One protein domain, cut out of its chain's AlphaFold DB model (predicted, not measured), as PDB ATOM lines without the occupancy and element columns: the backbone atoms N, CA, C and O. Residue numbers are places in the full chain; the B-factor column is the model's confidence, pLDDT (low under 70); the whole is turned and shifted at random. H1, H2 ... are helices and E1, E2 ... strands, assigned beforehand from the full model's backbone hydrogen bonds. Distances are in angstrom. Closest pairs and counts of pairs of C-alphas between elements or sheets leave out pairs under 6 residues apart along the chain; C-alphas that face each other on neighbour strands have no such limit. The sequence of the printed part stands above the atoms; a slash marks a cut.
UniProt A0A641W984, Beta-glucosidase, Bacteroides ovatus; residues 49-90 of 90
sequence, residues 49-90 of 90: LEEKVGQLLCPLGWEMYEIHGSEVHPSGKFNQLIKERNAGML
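What this domain is: This is residues 49 to 90 of the 90 residues of the protein "Beta-glucosidase" of Bacteroides ovatus (UniProt A0A641W984). This is a slender rod with a two-strand hairpin, E1 and E2, at one end and helix H1 at the other. Residues 57 to 64 run from H1 to the hairpin, and helix H2 leads back to H1. The 42 printed residues hold H1, E1, E2, H2 in that order; the class is mixed, the sheet E1 - E2 antiparallel. It is only just loose, close to compact, with a radius of gyration of the C-alphas of 11.4 A, spanning 39 by 16 by 14 A.

How they stand to each other: Start at H1, residues 49 to 56: it touches H2, residues 76 to 85, closest at the C-alphas of Gly 54 and Arg 85, 5.4 A, at a steep tilt of 47 degrees, opposite ways. E1, residues 65 to 68, and E2, residues 71 to 74, form an antiparallel hairpin at 149 degrees; N 66 and O 73 are within hydrogen-bond range at 2.8 A. H1 and E2 are apart. Each O i to N i+4 pair is in range in H2, 3 of 4 in H1.

Where its parts are: Find C-alpha 49 at (187.818, 190.654, 188.227), where H1 begins, 11.1 A long. H2 runs 14.1 A to C-alpha 85 at (184.361, 198.901, 182.551).

The domain as a whole: The C-alphas of Leu 49 and Gly 69 are farthest apart, 39.0 A. The printed part has no cut and no long link; residue 90 alone is under pLDDT 70.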
ATOM      1  N   LEU A  49     186.644 189.782 188.186       93.31
ATOM      2  CA  LEU A  49     187.818 190.654 188.227       93.31
ATOM      3  C   LEU A  49     187.492 192.029 187.631       93.31
ATOM      4  O   LEU A  49     187.893 193.053 188.177       93.31
ATOM      5  N   GLU A  50     186.734 192.042 186.541       91.88
ATOM      6  CA  GLU A  50     186.318 193.235 185.816       91.88
ATOM      7  C   GLU A  50     185.441 194.133 186.691       91.88
ATOM      8  O   GLU A  50     185.662 195.338 186.732       91.88
ATOM      9  N   GLU A  51     184.500 193.559 187.443       92.00
ATOM     10  CA  GLU A  51     183.679 194.303 188.407       92.00
ATOM     11  C   GLU A  51     184.521 194.858 189.561       92.00
ATOM     12  O   GLU A  51     184.358 196.019 189.932       92.00
ATOM     13  N   LYS A  52     185.491 194.091 190.086       92.38
ATOM     14  CA  LYS A  52     186.423 194.591 191.117       92.38
ATOM     15  C   LYS A  52     187.238 195.777 190.615       92.38
ATOM     16  O   LYS A  52     187.396 196.757 191.335       92.38
ATOM     17  N   VAL A  53     187.745 195.701 189.385       92.38
ATOM     18  CA  VAL A  53     188.446 196.820 188.742       92.38
ATOM     19  C   VAL A  53     187.490 197.995 188.535       92.38
ATOM     20  O   VAL A  53     187.858 199.127 188.836       92.38
ATOM     21  N   GLY A  54     186.257 197.736 188.097       90.88
ATOM     22  CA  GLY A  54     185.211 198.743 187.925       90.88
ATOM     23  C   GLY A  54     184.896 199.520 189.204       90.88
ATOM     24  O   GLY A  54     184.733 200.737 189.156       90.88
ATOM     25  N   GLN A  55     184.896 198.861 190.363       90.06
ATOM     26  CA  GLN A  55     184.712 199.514 191.668       90.06
ATOM     27  C   GLN A  55     185.852 200.478 192.041       90.06
ATOM     28  O   GLN A  55     185.641 201.405 192.820       90.06
ATOM     29  N   LEU A  56     187.052 200.295 191.481       90.06
ATOM     30  CA  LEU A  56     188.188 201.201 191.687       90.06
ATOM     31  C   LEU A  56     188.166 202.410 190.739       90.06
ATOM     32  O   LEU A  56     188.913 203.368 190.947       90.06
ATOM     33  N   LEU A  57     187.338 202.384 189.689       86.81
ATOM     34  CA  LEU A  57     187.223 203.481 188.733       86.81
ATOM     35  C   LEU A  57     186.303 204.579 189.270       86.81
ATOM     36  O   LEU A  57     185.187 204.323 189.709       86.81
ATOM     37  N   CYS A  58     186.753 205.829 189.160       79.31
ATOM     38  CA  CYS A  58     186.013 206.998 189.627       79.31
ATOM     39  C   CYS A  58     185.856 208.015 188.481       79.31
ATOM     40  O   CYS A  58     186.690 208.916 188.342       79.31
ATOM     41  N   PRO A  59     184.844 207.867 187.600       75.00
ATOM     42  CA  PRO A  59     184.646 208.752 186.451       75.00
ATOM     43  C   PRO A  59     184.036 210.096 186.892       75.00
ATOM     44  O   PRO A  59     182.879 210.387 186.617       75.00
ATOM     45  N   LEU A  60     184.821 210.921 187.591       77.25
ATOM     46  CA  LEU A  60     184.403 212.239 188.101       77.25
ATOM     47  C   LEU A  60     184.870 213.415 187.225       77.25
ATOM     48  O   LEU A  60     184.787 214.573 187.631       77.25
ATOM     49  N   GLY A  61     185.415 213.136 186.040       85.31
ATOM     50  CA  GLY A  61     185.897 214.169 185.124       85.31
ATOM     51  C   GLY A  61     184.759 214.990 184.509       85.31
ATOM     52  O   GLY A  61     183.666 214.476 184.289       85.31
ATOM     53  N   TRP A  62     185.028 216.251 184.158       86.75
ATOM     54  CA  TRP A  62     184.037 217.144 183.526       86.75
ATOM     55  C   TRP A  62     183.493 216.606 182.196       86.75
ATOM     56  O   TRP A  62     182.342 216.831 181.859       86.75
ATOM     57  N   GLU A  63     184.296 215.826 181.479       89.69
ATOM     58  CA  GLU A  63     183.928 215.116 180.245       89.69
ATOM     59  C   GLU A  63     182.860 214.021 180.418       89.69
ATOM     60  O   GLU A  63     182.337 213.501 179.431       89.69
ATOM     61  N   MET A  64     182.545 213.639 181.657       93.69
ATOM     62  CA  MET A  64     181.538 212.621 181.966       93.69
ATOM     63  C   MET A  64     180.115 213.186 181.984       93.69
ATOM     64  O   MET A  64     179.153 212.423 182.053       93.69
ATOM     65  N   TYR A  65     179.972 214.508 181.885       93.56
ATOM     66  CA  TYR A  65     178.688 215.185 181.977       93.56
ATOM     67  C   TYR A  65     178.531 216.240 180.881       93.56
ATOM     68  O   TYR A  65     179.487 216.897 180.475       93.56
ATOM     69  N   GLU A  66     177.299 216.413 180.427       94.44
ATOM     70  CA  GLU A  66     176.872 217.461 179.506       94.44
ATOM     71  C   GLU A  66     175.929 218.405 180.258       94.44
ATOM     72  O   GLU A  66     175.038 217.961 180.986       94.44
ATOM     73  N   ILE A  67     176.144 219.716 180.121       93.56
ATOM     74  CA  ILE A  67     175.343 220.739 180.803       93.56
ATOM     75  C   ILE A  67     174.441 221.415 179.776       93.56
ATOM     76  O   ILE A  67     174.920 222.093 178.866       93.56
ATOM     77  N   HIS A  68     173.130 221.259 179.946       94.12
ATOM     78  CA  HIS A  68     172.104 221.878 179.111       94.12
ATOM     79  C   HIS A  68     171.327 222.899 179.948       94.12
ATOM     80  O   HIS A  68     170.353 222.577 180.627       94.12
ATOM     81  N   GLY A  69     171.789 224.152 179.938       93.31
ATOM     82  CA  GLY A  69     171.231 225.202 180.791       93.31
ATOM     83  C   GLY A  69     171.476 224.900 182.272       93.31
ATOM     84  O   GLY A  69     172.617 224.933 182.722       93.31
ATOM     85  N   SER A  70     170.407 224.618 183.021       95.06
ATOM     86  CA  SER A  70     170.467 224.226 184.438       95.06
ATOM     87  C   SER A  70     170.444 222.710 184.665       95.06
ATOM     88  O   SER A  70     170.451 222.274 185.814       95.06
ATOM     89  N   GLU A  71     170.370 221.906 183.603       95.62
ATOM     90  CA  GLU A  71     170.331 220.447 183.696       95.62
ATOM     91  C   GLU A  71     171.708 219.832 183.441       95.62
ATOM     92  O   GLU A  71     172.455 220.287 182.574       95.62
ATOM     93  N   VAL A  72     172.020 218.767 184.181       93.31
ATOM     94  CA  VAL A  72     173.248 217.980 184.030       93.31
ATOM     95  C   VAL A  72     172.864 216.571 183.597       93.31
ATOM     96  O   VAL A  72     172.121 215.887 184.299       93.31
ATOM     97  N   HIS A  73     173.389 216.140 182.455       93.38
ATOM     98  CA  HIS A  73     173.120 214.837 181.850       93.38
ATOM     99  C   HIS A  73     174.412 214.012 181.766       93.38
ATOM    100  O   HIS A  73     175.481 214.589 181.568       93.38
ATOM    101  N   PRO A  74     174.373 212.674 181.906       93.50
ATOM    102  CA  PRO A  74     175.545 211.839 181.656       93.50
ATOM    103  C   PRO A  74     175.958 211.902 180.182       93.50
ATOM    104  O   PRO A  74     175.126 211.705 179.296       93.50
ATOM    105  N   SER A  75     177.244 212.128 179.917       94.44
ATOM    106  CA  SER A  75     177.756 212.204 178.548       94.44
ATOM    107  C   SER A  75     177.783 210.833 177.867       94.44
ATOM    108  O   SER A  75     177.761 209.774 178.509       94.44
ATOM    109  N   GLY A  76     177.922 210.824 176.538       94.25
ATOM    110  CA  GLY A  76     178.169 209.584 175.790       94.25
ATOM    111  C   GLY A  76     179.401 208.816 176.296       94.25
ATOM    112  O   GLY A  76     179.379 207.586 176.376       94.25
ATOM    113  N   LYS A  77     180.447 209.542 176.721       92.12
ATOM    114  CA  LYS A  77     181.682 208.968 177.274       92.12
ATOM    115  C   LYS A  77     181.441 208.280 178.617       92.12
ATOM    116  O   LYS A  77     181.957 207.185 178.832       92.12
ATOM    117  N   PHE A  78     180.625 208.876 179.488       92.06
ATOM    118  CA  PHE A  78     180.224 208.243 180.742       92.06
ATOM    119  C   PHE A  78     179.479 206.933 180.481       92.06
ATOM    120  O   PHE A  78     179.870 205.888 180.996       92.06
ATOM    121  N   ASN A  79     178.468 206.961 179.609       91.81
ATOM    122  CA  ASN A  79     177.679 205.770 179.282       91.81
ATOM    123  C   ASN A  79     178.543 204.640 178.694       91.81
ATOM    124  O   ASN A  79     178.366 203.473 179.051       91.81
ATOM    125  N   GLN A  80     179.508 204.975 177.832       92.56
ATOM    126  CA  GLN A  80     180.462 204.004 177.295       92.56
ATOM    127  C   GLN A  80     181.343 203.402 178.398       92.56
ATOM    128  O   GLN A  80     181.519 202.185 178.448       92.56
ATOM    129  N   LEU A  81     181.857 204.233 179.306       89.50
ATOM    130  CA  LEU A  81     182.698 203.781 180.411       89.50
ATOM    131  C   LEU A  81     181.942 202.836 181.354       89.50
ATOM    132  O   LEU A  81     182.482 201.786 181.700       89.50
ATOM    133  N   ILE A  82     180.695 203.152 181.724       89.19
ATOM    134  CA  ILE A  82     179.862 202.255 182.545       89.19
ATOM    135  C   ILE A  82     179.697 200.899 181.850       89.19
ATOM    136  O   ILE A  82     179.916 199.858 182.470       89.19
ATOM    137  N   LYS A  83     179.379 200.907 180.550       88.81
ATOM    138  CA  LYS A  83     179.153 199.694 179.755       88.81
ATOM    139  C   LYS A  83     180.402 198.819 179.615       88.81
ATOM    140  O   LYS A  83     180.296 197.601 179.658       88.81
ATOM    141  N   GLU A  84     181.564 199.422 179.383       90.44
ATOM    142  CA  GLU A  84     182.791 198.678 179.063       90.44
ATOM    143  C   GLU A  84     183.616 198.293 180.287       90.44
ATOM    144  O   GLU A  84     184.428 197.371 180.214       90.44
ATOM    145  N   ARG A  85     183.486 199.040 181.383       88.31
ATOM    146  CA  ARG A  85     184.361 198.901 182.551       88.31
ATOM    147  C   ARG A  85     183.627 198.563 183.837       88.31
ATOM    148  O   ARG A  85     184.281 198.482 184.871       88.31
ATOM    149  N   ASN A  86     182.308 198.376 183.789       85.94
ATOM    150  CA  ASN A  86     181.484 198.071 184.960       85.94
ATOM    151  C   ASN A  86     181.722 199.057 186.117       85.94
ATOM    152  O   ASN A  86     181.711 198.676 187.287       85.94
ATOM    153  N   ALA A  87     182.012 200.325 185.799       85.81
ATOM    154  CA  ALA A  87     182.399 201.287 186.819       85.81
ATOM    155  C   ALA A  87     181.245 201.506 187.804       85.81
ATOM    156  O   ALA A  87     180.130 201.824 187.397       85.81
ATOM    157  N   GLY A  88     181.509 201.292 189.093       76.62
ATOM    158  CA  GLY A  88     180.494 201.387 190.145       76.62
ATOM    159  C   GLY A  88     179.370 200.337 190.095       76.62
ATOM    160  O   GLY A  88     178.429 200.455 190.877       76.62
ATOM    161  N   MET A  89     179.445 199.315 189.233       75.88
ATOM    162  CA  MET A  89     178.420 198.264 189.118       75.88
ATOM    163  C   MET A  89     178.592 197.164 190.177       75.88
ATOM    164  O   MET A  89     179.707 196.676 190.379       75.88
ATOM    165  N   LEU A  90     177.478 196.778 190.812       62.97
ATOM    166  CA  LEU A  90     177.312 195.645 191.733       62.97
ATOM    167  C   LEU A  90     175.906 195.048 191.642       62.97
ATOM    168  O   LEU A  90     174.942 195.848 191.610       62.97
TER     169      LEU A  90